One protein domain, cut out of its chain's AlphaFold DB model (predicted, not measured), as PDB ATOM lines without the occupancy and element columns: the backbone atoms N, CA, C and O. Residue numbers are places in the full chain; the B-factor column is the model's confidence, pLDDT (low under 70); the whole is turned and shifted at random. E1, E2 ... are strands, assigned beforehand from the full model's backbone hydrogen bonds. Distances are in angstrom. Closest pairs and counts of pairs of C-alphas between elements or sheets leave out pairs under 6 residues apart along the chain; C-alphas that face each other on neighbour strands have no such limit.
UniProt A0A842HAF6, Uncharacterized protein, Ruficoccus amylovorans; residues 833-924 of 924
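What this domain is: This is residues 833 to 924 of the 924 residues of an uncharacterized protein of Ruficoccus amylovorans (UniProt A0A842HAF6). Two antiparallel sheets face each other as a sandwich, one of four strands in the order E1, E7, E2, E3 and one of three strands in the order E4, E5, E6, with the strands of the one at 29 degrees to those of the other. The chain changes from one sheet to the other at the long link E3 to E4 and again at the short link E6 to E7, and in the long link E1 to E2 residues 844 to 845 pair with residues 883 to 884 of E4, at the edge of the sheet of three. The printed part has 92 residues, with no named helix and seven named strands, E1 to E7 along the chain, and its class is all strand. The whole is compact, with a radius of gyration of the C-alphas of 12.1 A, and its C-alphas span 33 by 25 by 20 A.

Where its parts are: E1, residues 833 to 838, begins with C-alpha 833 at (6.673, -3.701, 37.176) and is 13.0 A long from first to last C-alpha. E2, residues 857 to 864, is 20.0 A long and bends by 57 degrees at residue 860. E3 is short, residues 867 to 869, 6.5 A. E4, residues 881 to 887, begins with C-alpha 881 at (6.684, -14.773, 36.683) and is 18.8 A long. E5, residues 890 to 896, measures 18.2 A, and E6, residues 901 to 907, 16.2 A. E7, residues 915 to 923, is the longest strand by residues, 25.8 A, and ends with C-alpha 923 at (5.093, -6.343, 24.511).

How they stand to each other: In the sheet of four, E1 and E3 are the edge strands. E1 and E7 are antiparallel at 172 degrees, with N 835 and O 917 within hydrogen-bond range at 2.9 A. E7 and E2 are antiparallel at 157 degrees, with N 920 and O 861 at 2.9 A. E2 and E3 form a hairpin, with N 869 and O 862 at 2.8 A. The sheet of three is strongly twisted and is a meander, each strand the antiparallel neighbour of the one before. In its hairpin E4 and E5, N 883 and O 894 are 2.8 A apart; in its hairpin E5 and E6, N 893 and O 905 are 2.9 A apart. Between the sheets, the closest C-alphas of E3 and E6 are those of Val 869 and Ala 905, 7.3 A apart. E1 and E4 are apart, for instance, but residues 844 to 845 make a short antiparallel pairing with residues 883 to 884 of E4.

The domain as a whole: The C-alphas farthest apart, those of Gly 888 and Asp 924, are 35.0 A from each other. The printed part has no cut and ends at the chain's last residue, 924. The links E1 to E2, 18 residues, and E3 to E4, 11 residues, are long. The mean pLDDT of the printed part is 82.2; residues 848 to 851, 855, 873 and 924 are under 70.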
ATOM      1  N   ILE A 833       6.887  -3.124  35.841       76.88
ATOM      2  CA  ILE A 833       6.673  -3.701  37.176       76.88
ATOM      3  C   ILE A 833       7.576  -2.954  38.155       76.88
ATOM      4  O   ILE A 833       8.798  -3.026  38.052       76.88
ATOM      5  N   ARG A 834       6.986  -2.276  39.141       76.81
ATOM      6  CA  ARG A 834       7.717  -1.644  40.245       76.81
ATOM      7  C   ARG A 834       7.390  -2.352  41.554       76.81
ATOM      8  O   ARG A 834       6.234  -2.694  41.787       76.81
ATOM      9  N   ALA A 835       8.376  -2.522  42.419       74.94
ATOM     10  CA  ALA A 835       8.208  -2.901  43.816       74.94
ATOM     11  C   ALA A 835       9.155  -2.030  44.654       74.94
ATOM     12  O   ALA A 835      10.211  -1.639  44.165       74.94
ATOM     13  N   ARG A 836       8.756  -1.654  45.867       75.81
ATOM     14  CA  ARG A 836       9.560  -0.796  46.745       75.81
ATOM     15  C   ARG A 836       9.634  -1.378  48.141       75.81
ATOM     16  O   ARG A 836       8.659  -2.011  48.549       75.81
ATOM     17  N   ALA A 837      10.736  -1.122  48.840       77.81
ATOM     18  CA  ALA A 837      11.010  -1.641  50.180       77.81
ATOM     19  C   ALA A 837      10.718  -3.150  50.311       77.81
ATOM     20  O   ALA A 837       9.942  -3.599  51.158       77.81
ATOM     21  N   VAL A 838      11.273  -3.939  49.384       76.56
ATOM     22  CA  VAL A 838      11.034  -5.381  49.303       76.56
ATOM     23  C   VAL A 838      12.034  -6.133  50.178       76.56
ATOM     24  O   VAL A 838      13.237  -6.081  49.927       76.56
ATOM     25  N   ASP A 839      11.528  -6.901  51.142       82.12
ATOM     26  CA  ASP A 839      12.331  -7.847  51.926       82.12
ATOM     27  C   ASP A 839      12.638  -9.117  51.111       82.12
ATOM     28  O   ASP A 839      11.954 -10.139  51.195       82.12
ATOM     29  N   ALA A 840      13.683  -9.042  50.295       82.50
ATOM     30  CA  ALA A 840      14.237 -10.143  49.518       82.50
ATOM     31  C   ALA A 840      15.217 -11.040  50.315       82.50
ATOM     32  O   ALA A 840      15.943 -11.836  49.711       82.50
ATOM     33  N   SER A 841      15.231 -10.975  51.656       81.06
ATOM     34  CA  SER A 841      16.030 -11.875  52.515       81.06
ATOM     35  C   SER A 841      15.625 -13.351  52.395       81.06
ATOM     36  O   SER A 841      16.379 -14.250  52.775       81.06
ATOM     37  N   SER A 842      14.457 -13.617  51.804       81.31
ATOM     38  CA  SER A 842      13.985 -14.945  51.421       81.31
ATOM     39  C   SER A 842      13.521 -14.974  49.959       81.31
ATOM     40  O   SER A 842      13.261 -13.947  49.335       81.31
ATOM     41  N   SER A 843      13.434 -16.173  49.374       81.75
ATOM     42  CA  SER A 843      12.950 -16.326  47.997       81.75
ATOM     43  C   SER A 843      11.464 -15.992  47.879       81.75
ATOM     44  O   SER A 843      10.638 -16.665  48.492       81.75
ATOM     45  N   MET A 844      11.115 -15.045  47.008       80.94
ATOM     46  CA  MET A 844       9.733 -14.607  46.797       80.94
ATOM     47  C   MET A 844       9.378 -14.403  45.319       80.94
ATOM     48  O   MET A 844      10.246 -14.263  44.457       80.94
ATOM     49  N   TYR A 845       8.078 -14.369  45.027       79.62
ATOM     50  CA  TYR A 845       7.537 -14.074  43.702       79.62
ATOM     51  C   TYR A 845       6.780 -12.750  43.729       79.62
ATOM     52  O   TYR A 845       5.863 -12.577  44.528       79.62
ATOM     53  N   LEU A 846       7.122 -11.848  42.811       73.19
ATOM     54  CA  LEU A 846       6.451 -10.550  42.668       73.19
ATOM     55  C   LEU A 846       5.122 -10.663  41.906       73.19
ATOM     56  O   LEU A 846       4.252  -9.805  42.023       73.19
ATOM     57  N   LEU A 847       4.960 -11.741  41.133       72.56
ATOM     58  CA  LEU A 847       3.740 -12.072  40.403       72.56
ATOM     59  C   LEU A 847       3.143 -13.371  40.966       72.56
ATOM     60  O   LEU A 847       3.830 -14.394  41.047       72.56
ATOM     61  N   ARG A 848       1.865 -13.323  41.374       58.03
ATOM     62  CA  ARG A 848       1.119 -14.478  41.909       58.03
ATOM     63  C   ARG A 848       0.905 -15.539  40.819       58.03
ATOM     64  O   ARG A 848       1.067 -15.276  39.636       58.03
ATOM     65  N   ALA A 849       0.464 -16.742  41.191       53.06
ATOM     66  CA  ALA A 849       0.292 -17.841  40.233       53.06
ATOM     67  C   ALA A 849      -0.671 -17.547  39.060       53.06
ATOM     68  O   ALA A 849      -0.471 -18.109  37.983       53.06
ATOM     69  N   GLY A 850      -1.671 -16.679  39.269       51.25
ATOM     70  CA  GLY A 850      -2.601 -16.197  38.239       51.25
ATOM     71  C   GLY A 850      -2.164 -14.919  37.508       51.25
ATOM     72  O   GLY A 850      -2.764 -14.586  36.490       51.25
ATOM     73  N   ASP A 851      -1.117 -14.238  37.983       56.34
ATOM     74  CA  ASP A 851      -0.534 -13.072  37.320       56.34
ATOM     75  C   ASP A 851       0.661 -13.563  36.486       56.34
ATOM     76  O   ASP A 851       1.718 -13.897  37.024       56.34
ATOM     77  N   ILE A 852       0.500 -13.653  35.166       71.19
ATOM     78  CA  ILE A 852       1.565 -14.093  34.256       71.19
ATOM     79  C   ILE A 852       1.864 -13.026  33.207       71.19
ATOM     80  O   ILE A 852       0.956 -12.490  32.575       71.19
ATOM     81  N   LEU A 853       3.152 -12.753  32.991       74.75
ATOM     82  CA  LEU A 853       3.628 -11.972  31.854       74.75
ATOM     83  C   LEU A 853       3.111 -12.601  30.544       74.75
ATOM     84  O   LEU A 853       3.192 -13.828  30.395       74.75
ATOM     85  N   PRO A 854       2.599 -11.808  29.585       74.56
ATOM     86  CA  PRO A 854       2.197 -12.313  28.277       74.56
ATOM     87  C   PRO A 854       3.327 -13.043  27.539       74.56
ATOM     88  O   PRO A 854       4.509 -12.828  27.796       74.56
ATOM     89  N   ALA A 855       2.962 -13.907  26.588       69.50
ATOM     90  CA  ALA A 855       3.923 -14.736  25.851       69.50
ATOM     91  C   ALA A 855       4.977 -13.922  25.076       69.50
ATOM     92  O   ALA A 855       6.110 -14.371  24.961       69.50
ATOM     93  N   ALA A 856       4.599 -12.741  24.582       74.56
ATOM     94  CA  ALA A 856       5.452 -11.802  23.853       74.56
ATOM     95  C   ALA A 856       6.141 -10.764  24.767       74.56
ATOM     96  O   ALA A 856       6.684  -9.775  24.291       74.56
ATOM     97  N   CYS A 857       6.091 -10.941  26.094       78.75
ATOM     98  CA  CYS A 857       6.667  -9.977  27.023       78.75
ATOM     99  C   CYS A 857       8.160 -10.233  27.277       78.75
ATOM    100  O   CYS A 857       8.549 -11.281  27.820       78.75
ATOM    101  N   VAL A 858       8.979  -9.227  26.975       85.06
ATOM    102  CA  VAL A 858      10.412  -9.149  27.298       85.06
ATOM    103  C   VAL A 858      10.673  -8.060  28.340       85.06
ATOM    104  O   VAL A 858      10.025  -7.017  28.338       85.06
ATOM    105  N   VAL A 859      11.620  -8.295  29.251       86.50
ATOM    106  CA  VAL A 859      12.113  -7.258  30.174       86.50
ATOM    107  C   VAL A 859      13.142  -6.417  29.421       86.50
ATOM    108  O   VAL A 859      14.119  -6.972  28.930       86.50
ATOM    109  N   THR A 860      12.947  -5.108  29.303       86.06
ATOM    110  CA  THR A 860      13.826  -4.225  28.511       86.06
ATOM    111  C   THR A 860      14.827  -3.449  29.359       86.06
ATOM    112  O   THR A 860      15.916  -3.139  28.884       86.06
ATOM    113  N   ALA A 861      14.502  -3.180  30.624       85.56
ATOM    114  CA  ALA A 861      15.424  -2.587  31.588       85.56
ATOM    115  C   ALA A 861      15.154  -3.104  33.004       85.56
ATOM    116  O   ALA A 861      14.030  -3.487  33.334       85.56
ATOM    117  N   LEU A 862      16.187  -3.074  33.841       89.06
ATOM    118  CA  LEU A 862      16.136  -3.411  35.259       89.06
ATOM    119  C   LEU A 862      16.875  -2.331  36.053       89.06
ATOM    120  O   LEU A 862      17.967  -1.915  35.669       89.06
ATOM    121  N   VAL A 863      16.281  -1.893  37.156       86.31
ATOM    122  CA  VAL A 863      16.868  -0.963  38.124       86.31
ATOM    123  C   VAL A 863      16.672  -1.551  39.518       86.31
ATOM    124  O   VAL A 863      15.566  -1.993  39.842       86.31
ATOM    125  N   VAL A 864      17.734  -1.556  40.322       87.19
ATOM    126  CA  VAL A 864      17.748  -2.032  41.713       87.19
ATOM    127  C   VAL A 864      18.404  -0.964  42.585       87.19
ATOM    128  O   VAL A 864      19.454  -0.446  42.219       87.19
ATOM    129  N   ASP A 865      17.760  -0.585  43.686       87.31
ATOM    130  CA  ASP A 865      18.172   0.486  44.610       87.31
ATOM    131  C   ASP A 865      18.498   1.815  43.890       87.31
ATOM    132  O   ASP A 865      19.398   2.569  44.253       87.31
ATOM    133  N   GLY A 866      17.764   2.095  42.805       81.56
ATOM    134  CA  GLY A 866      17.970   3.261  41.937       81.56
ATOM    135  C   GLY A 866      19.102   3.128  40.905       81.56
ATOM    136  O   GLY A 866      19.193   3.971  40.013       81.56
ATOM    137  N   ALA A 867      19.918   2.071  40.956       81.38
ATOM    138  CA  ALA A 867      20.995   1.810  40.002       81.38
ATOM    139  C   ALA A 867      20.528   0.918  38.828       81.38
ATOM    140  O   ALA A 867      19.889  -0.113  39.058       81.38
ATOM    141  N   PRO A 868      20.825   1.266  37.561       86.38
ATOM    142  CA  PRO A 868      20.499   0.422  36.413       86.38
ATOM    143  C   PRO A 868      21.390  -0.826  36.363       86.38
ATOM    144  O   PRO A 868      22.589  -0.769  36.626       86.38
ATOM    145  N   VAL A 869      20.799  -1.956  35.979       89.00
ATOM    146  CA  VAL A 869      21.425  -3.281  36.007       89.00
ATOM    147  C   VAL A 869      21.386  -3.910  34.617       89.00
ATOM    148  O   VAL A 869      20.346  -3.931  33.956       89.00
ATOM    149  N   ALA A 870      22.517  -4.471  34.185       85.44
ATOM    150  CA  ALA A 870      22.609  -5.195  32.923       85.44
ATOM    151  C   ALA A 870      21.811  -6.511  32.965       85.44
ATOM    152  O   ALA A 870      21.971  -7.328  33.873       85.44
ATOM    153  N   LEU A 871      20.972  -6.726  31.951       87.06
ATOM    154  CA  LEU A 871      20.202  -7.956  31.768       87.06
ATOM    155  C   LEU A 871      21.026  -9.027  31.041       87.06
ATOM    156  O   LEU A 871      21.815  -8.726  30.143       87.06
ATOM    157  N   SER A 872      20.777 -10.295  31.359       74.75
ATOM    158  CA  SER A 872      21.222 -11.424  30.547       74.75
ATOM    159  C   SER A 872      20.515 -11.378  29.185       74.75
ATOM    160  O   SER A 872      19.288 -11.335  29.087       74.75
ATOM    161  N   GLY A 873      21.300 -11.356  28.103       68.06
ATOM    162  CA  GLY A 873      20.803 -11.063  26.751       68.06
ATOM    163  C   GLY A 873      19.859 -12.105  26.134       68.06
ATOM    164  O   GLY A 873      19.363 -11.889  25.033       68.06
ATOM    165  N   ALA A 874      19.600 -13.226  26.814       74.94
ATOM    166  CA  ALA A 874      18.701 -14.283  26.359       74.94
ATOM    167  C   ALA A 874      17.625 -14.562  27.419       74.94
ATOM    168  O   ALA A 874      17.896 -15.168  28.456       74.94
ATOM    169  N   GLN A 875      16.386 -14.145  27.148       85.06
ATOM    170  CA  GLN A 875      15.252 -14.355  28.051       85.06
ATOM    171  C   GLN A 875      14.367 -15.504  27.580       85.06
ATOM    172  O   GLN A 875      13.921 -15.536  26.435       85.06
ATOM    173  N   ASN A 876      14.037 -16.423  28.488       84.00
ATOM    174  CA  ASN A 876      13.081 -17.483  28.194       84.00
ATOM    175  C   ASN A 876      11.636 -16.980  28.377       84.00
ATOM    176  O   ASN A 876      11.135 -16.892  29.500       84.00
ATOM    177  N   ALA A 877      10.957 -16.692  27.265       76.62
ATOM    178  CA  ALA A 877       9.569 -16.224  27.227       76.62
ATOM    179  C   ALA A 877       8.529 -17.244  27.755       76.62
ATOM    180  O   ALA A 877       7.403 -16.869  28.095       76.62
ATOM    181  N   ALA A 878       8.891 -18.528  27.887       81.44
ATOM    182  CA  ALA A 878       8.037 -19.524  28.542       81.44
ATOM    183  C   ALA A 878       7.921 -19.293  30.062       81.44
ATOM    184  O   ALA A 878       6.925 -19.682  30.671       81.44
ATOM    185  N   LEU A 879       8.902 -18.618  30.670       86.88
ATOM    186  CA  LEU A 879       8.927 -18.295  32.094       86.88
ATOM    187  C   LEU A 879       8.247 -16.936  32.323       86.88
ATOM    188  O   LEU A 879       8.737 -15.899  31.869       86.88
ATOM    189  N   ARG A 880       7.089 -16.934  32.992       83.44
ATOM    190  CA  ARG A 880       6.144 -15.797  32.986       83.44
ATOM    191  C   ARG A 880       5.927 -15.097  34.332       83.44
ATOM    192  O   ARG A 880       5.092 -14.206  34.420       83.44
ATOM    193  N   ARG A 881       6.665 -15.458  35.378       86.31
ATOM    194  CA  ARG A 881       6.684 -14.773  36.683       86.31
ATOM    195  C   ARG A 881       8.056 -14.163  36.928       86.31
ATOM    196  O   ARG A 881       9.048 -14.705  36.447       86.31
ATOM    197  N   ILE A 882       8.117 -13.102  37.729       87.81
ATOM    198  CA  ILE A 882       9.379 -12.591  38.278       87.81
ATOM    199  C   ILE A 882       9.563 -13.152  39.691       87.81
ATOM    200  O   ILE A 882       8.672 -13.027  40.537       87.81
ATOM    201  N   ARG A 883      10.715 -13.782  39.923       88.94
ATOM    202  CA  ARG A 883      11.173 -14.296  41.216       88.94
ATOM    203  C   ARG A 883      12.397 -13.501  41.664       88.94
ATOM    204  O   ARG A 883      13.297 -13.253  40.864       88.94
ATOM    205  N   LEU A 884      12.426 -13.165  42.945       90.94
ATOM    206  CA  LEU A 884      13.598 -12.683  43.662       90.94
ATOM    207  C   LEU A 884      14.135 -13.834  44.518       90.94
ATOM    208  O   LEU A 884      13.360 -14.506  45.204       90.94
ATOM    209  N   ALA A 885      15.436 -14.108  44.443       91.06
ATOM    210  CA  ALA A 885      16.070 -15.177  45.209       91.06
ATOM    211  C   ALA A 885      17.442 -14.729  45.744       91.06
ATOM    212  O   ALA A 885      18.331 -14.466  44.934       91.06
ATOM    213  N   PRO A 886      17.647 -14.650  47.070       92.06
ATOM    214  CA  PRO A 886      18.951 -14.323  47.634       92.06
ATOM    215  C   PRO A 886      19.960 -15.455  47.394       92.06
ATOM    216  O   PRO A 886      19.612 -16.639  47.385       92.06
ATOM    217  N   SER A 887      21.220 -15.075  47.211       91.56
ATOM    218  CA  SER A 887      22.364 -15.935  46.907       91.56
ATOM    219  C   SER A 887      23.616 -15.390  47.605       91.56
ATOM    220  O   SER A 887      24.513 -14.827  46.979       91.56
ATOM    221  N   GLY A 888      23.675 -15.540  48.930       89.69
ATOM    222  CA  GLY A 888      24.710 -14.908  49.751       89.69
ATOM    223  C   GLY A 888      24.388 -13.429  49.975       89.69
ATOM    224  O   GLY A 888      23.302 -13.119  50.453       89.69
ATOM    225  N   ALA A 889      25.321 -12.538  49.633       87.69
ATOM    226  CA  ALA A 889      25.076 -11.092  49.613       87.69
ATOM    227  C   ALA A 889      24.331 -10.628  48.345       87.69
ATOM    228  O   ALA A 889      23.785  -9.527  48.321       87.69
ATOM    229  N   ASP A 890      24.296 -11.465  47.305       91.69
ATOM    230  CA  ASP A 890      23.673 -11.125  46.031       91.69
ATOM    231  C   ASP A 890      22.185 -11.481  46.006       91.69
ATOM    232  O   ASP A 890      21.714 -12.419  46.653       91.69
ATOM    233  N   LEU A 891      21.450 -10.766  45.167       92.44
ATOM    234  CA  LEU A 891      20.070 -11.006  44.803       92.44
ATOM    235  C   LEU A 891      19.999 -11.450  43.337       92.44
ATOM    236  O   LEU A 891      20.443 -10.754  42.423       92.44
ATOM    237  N   LEU A 892      19.404 -12.616  43.099       93.06
ATOM    238  CA  LEU A 892      19.086 -13.106  41.763       93.06
ATOM    239  C   LEU A 892      17.690 -12.613  41.372       93.06
ATOM    240  O   LEU A 892      16.689 -13.014  41.972       93.06
ATOM    241  N   VAL A 893      17.617 -11.790  40.328       91.69
ATOM    242  CA  VAL A 893      16.362 -11.445  39.651       91.69
ATOM    243  C   VAL A 893      16.148 -12.476  38.548       91.69
ATOM    244  O   VAL A 893      16.996 -12.630  37.670       91.69
ATOM    245  N   GLN A 894      15.045 -13.226  38.585       90.62
ATOM    246  CA  GLN A 894      14.832 -14.389  37.713       90.62
ATOM    247  C   GLN A 894      13.449 -14.379  37.049       90.62
ATOM    248  O   GLN A 894      12.455 -14.014  37.680       90.62
ATOM    249  N   ARG A 895      13.351 -14.874  35.807       89.50
ATOM    250  CA  ARG A 895      12.067 -15.339  35.248       89.50
ATOM    251  C   ARG A 895      11.787 -16.755  35.747       89.50
ATOM    252  O   ARG A 895      12.710 -17.553  35.897       89.50
ATOM    253  N   SER A 896      10.522 -17.085  35.987       86.81
ATOM    254  CA  SER A 896      10.101 -18.419  36.428       86.81
ATOM    255  C   SER A 896       8.685 -18.792  35.975       86.81
ATOM    256  O   SER A 896       7.854 -17.925  35.730       86.81
ATOM    257  N   ASP A 897       8.387 -20.084  35.891       84.25
ATOM    258  CA  ASP A 897       7.036 -20.663  35.780       84.25
ATOM    259  C   ASP A 897       6.477 -21.147  37.147       84.25
ATOM    260  O   ASP A 897       5.286 -21.444  37.276       84.25
ATOM    261  N   GLY A 898       7.316 -21.167  38.190       80.81
ATOM    262  CA  GLY A 898       7.047 -21.715  39.522       80.81
ATOM    263  C   GLY A 898       7.868 -22.959  39.888       80.81
ATOM    264  O   GLY A 898       7.930 -23.286  41.070       80.81
ATOM    265  N   THR A 899       8.504 -23.629  38.922       81.62
ATOM    266  CA  THR A 899       9.322 -24.844  39.128       81.62
ATOM    267  C   THR A 899      10.707 -24.745  38.488       81.62
ATOM    268  O   THR A 899      11.674 -25.274  39.031       81.62
ATOM    269  N   THR A 900      10.823 -24.041  37.364       87.25
ATOM    270  CA  THR A 900      12.074 -23.696  36.693       87.25
ATOM    271  C   THR A 900      12.345 -22.193  36.795       87.25
ATOM    272  O   THR A 900      11.433 -21.367  36.947       87.25
ATOM    273  N   HIS A 901      13.625 -21.818  36.768       89.31
ATOM    274  CA  HIS A 901      14.081 -20.440  36.950       89.31
ATOM    275  C   HIS A 901      15.223 -20.131  35.978       89.31
ATOM    276  O   HIS A 901      16.125 -20.950  35.813       89.31
ATOM    277  N   ALA A 902      15.211 -18.942  35.378       91.06
ATOM    278  CA  ALA A 902      16.318 -18.417  34.582       91.06
ATOM    279  C   ALA A 902      16.685 -17.014  35.077       91.06
ATOM    280  O   ALA A 902      15.821 -16.139  35.164       91.06
ATOM    281  N   THR A 903      17.956 -16.800  35.411       92.06
ATOM    282  CA  THR A 903      18.441 -15.521  35.943       92.06
ATOM    283  C   THR A 903      18.464 -14.444  34.856       92.06
ATOM    284  O   THR A 903      19.140 -14.585  33.838       92.06
ATOM    285  N   LEU A 904      17.728 -13.357  35.099       89.88
ATOM    286  CA  LEU A 904      17.785 -12.111  34.332       89.88
ATOM    287  C   LEU A 904      19.001 -11.280  34.731       89.88
ATOM    288  O   LEU A 904      19.672 -10.741  33.863       89.88
ATOM    289  N   ALA A 905      19.282 -11.179  36.029       91.44
ATOM    290  CA  ALA A 905      20.450 -10.479  36.546       91.44
ATOM    291  C   ALA A 905      20.833 -10.987  37.941       91.44
ATOM    292  O   ALA A 905      19.983 -11.477  38.690       91.44
ATOM    293  N   THR A 906      22.105 -10.807  38.282       92.62
ATOM    294  CA  THR A 906      22.638 -10.925  39.643       92.62
ATOM    295  C   THR A 906      23.060  -9.530  40.080       92.62
ATOM    296  O   THR A 906      23.743  -8.841  39.322       92.62
ATOM    297  N   VAL A 907      22.630  -9.100  41.263       91.38
ATOM    298  CA  VAL A 907      22.869  -7.748  41.790       91.38
ATOM    299  C   VAL A 907      23.264  -7.830  43.255       91.38
ATOM    300  O   VAL A 907      22.797  -8.726  43.944       91.38
ATOM    301  N   THR A 908      24.056  -6.890  43.754       93.06
ATOM    302  CA  THR A 908      24.402  -6.812  45.181       93.06
ATOM    303  C   THR A 908      23.718  -5.566  45.761       93.06
ATOM    304  O   THR A 908      24.262  -4.470  45.608       93.06
ATOM    305  N   PRO A 909      22.495  -5.678  46.320       87.31
ATOM    306  CA  PRO A 909      21.758  -4.527  46.848       87.31
ATOM    307  C   PRO A 909      22.381  -4.025  48.156       87.31
ATOM    308  O   PRO A 909      23.146  -4.740  48.809       87.31
ATOM    309  N   ALA A 910      22.028  -2.809  48.579       85.62
ATOM    310  CA  ALA A 910      22.545  -2.241  49.829       85.62
ATOM    311  C   ALA A 910      22.041  -3.002  51.073       85.62
ATOM    312  O   ALA A 910      22.724  -3.067  52.097       85.62
ATOM    313  N   SER A 911      20.850  -3.595  50.976       87.75
ATOM    314  CA  SER A 911      20.240  -4.462  51.982       87.75
ATOM    315  C   SER A 911      19.308  -5.455  51.297       87.75
ATOM    316  O   SER A 911      18.472  -5.057  50.497       87.75
ATOM    317  N   LEU A 912      19.372  -6.741  51.652       83.75
ATOM    318  CA  LEU A 912      18.360  -7.707  51.198       83.75
ATOM    319  C   LEU A 912      16.990  -7.491  51.863       83.75
ATOM    320  O   LEU A 912      16.010  -8.029  51.367       83.75
ATOM    321  N   ALA A 913      16.905  -6.730  52.958       84.31
ATOM    322  CA  ALA A 913      15.651  -6.472  53.672       84.31
ATOM    323  C   ALA A 913      14.890  -5.228  53.167       84.31
ATOM    324  O   ALA A 913      13.758  -5.003  53.589       84.31
ATOM    325  N   ASP A 914      15.509  -4.412  52.309       84.00
ATOM    326  CA  ASP A 914      14.964  -3.135  51.832       84.00
ATOM    327  C   ASP A 914      15.454  -2.863  50.401       84.00
ATOM    328  O   ASP A 914      16.385  -2.092  50.184       84.00
ATOM    329  N   VAL A 915      14.880  -3.590  49.434       80.62
ATOM    330  CA  VAL A 915      15.247  -3.511  48.009       80.62
ATOM    331  C   VAL A 915      14.205  -2.705  47.228       80.62
ATOM    332  O   VAL A 915      13.023  -3.067  47.207       80.62
ATOM    333  N   ASP A 916      14.636  -1.662  46.514       82.38
ATOM    334  CA  ASP A 916      13.795  -0.922  45.558       82.38
ATOM    335  C   ASP A 916      14.010  -1.488  44.144       82.38
ATOM    336  O   ASP A 916      15.134  -1.571  43.659       82.38
ATOM    337  N   LEU A 917      12.940  -1.882  43.450       84.12
ATOM    338  CA  LEU A 917      13.009  -2.618  42.183       84.12
ATOM    339  C   LEU A 917      12.101  -2.012  41.109       84.12
ATOM    340  O   LEU A 917      10.906  -1.789  41.317       84.12
ATOM    341  N   LEU A 918      12.638  -1.840  39.904       84.75
ATOM    342  CA  LEU A 918      11.872  -1.480  38.713       84.75
ATOM    343  C   LEU A 918      12.322  -2.335  37.526       84.75
ATOM    344  O   LEU A 918      13.487  -2.306  37.140       84.75
ATOM    345  N   LEU A 919      11.384  -3.065  36.927       84.69
ATOM    346  CA  LEU A 919      11.548  -3.715  35.632       84.69
ATOM    347  C   LEU A 919      10.701  -2.966  34.608       84.69
ATOM    348  O   LEU A 919       9.487  -2.873  34.787       84.69
ATOM    349  N   ASN A 920      11.306  -2.501  33.519       83.69
ATOM    350  CA  ASN A 920      10.538  -2.123  32.336       83.69
ATOM    351  C   ASN A 920      10.287  -3.380  31.503       83.69
ATOM    352  O   ASN A 920      11.173  -4.226  31.351       83.69
ATOM    353  N   ILE A 921       9.077  -3.501  30.977       83.44
ATOM    354  CA  ILE A 921       8.641  -4.601  30.127       83.44
ATOM    355  C   ILE A 921       8.102  -4.044  28.816       83.44
ATOM    356  O   ILE A 921       7.454  -3.006  28.798       83.44
ATOM    357  N   GLN A 922       8.358  -4.747  27.723       78.81
ATOM    358  CA  GLN A 922       7.787  -4.451  26.415       78.81
ATOM    359  C   GLN A 922       6.976  -5.659  25.951       78.81
ATOM    360  O   GLN A 922       7.342  -6.807  26.222       78.81
ATOM    361  N   LEU A 923       5.858  -5.379  25.288       70.44
ATOM    362  CA  LEU A 923       5.093  -6.343  24.511       70.44
ATOM    363  C   LEU A 923       5.526  -6.193  23.050       70.44
ATOM    364  O   LEU A 923       5.385  -5.096  22.506       70.44
ATOM    365  N   ASP A 924       6.060  -7.264  22.460       54.59
ATOM    366  CA  ASP A 924       6.196  -7.393  20.998       54.59
ATOM    367  C   ASP A 924       4.826  -7.645  20.330       54.59
ATOM    368  O   ASP A 924       3.996  -8.378  20.929       54.59
TER     369      ASP A 924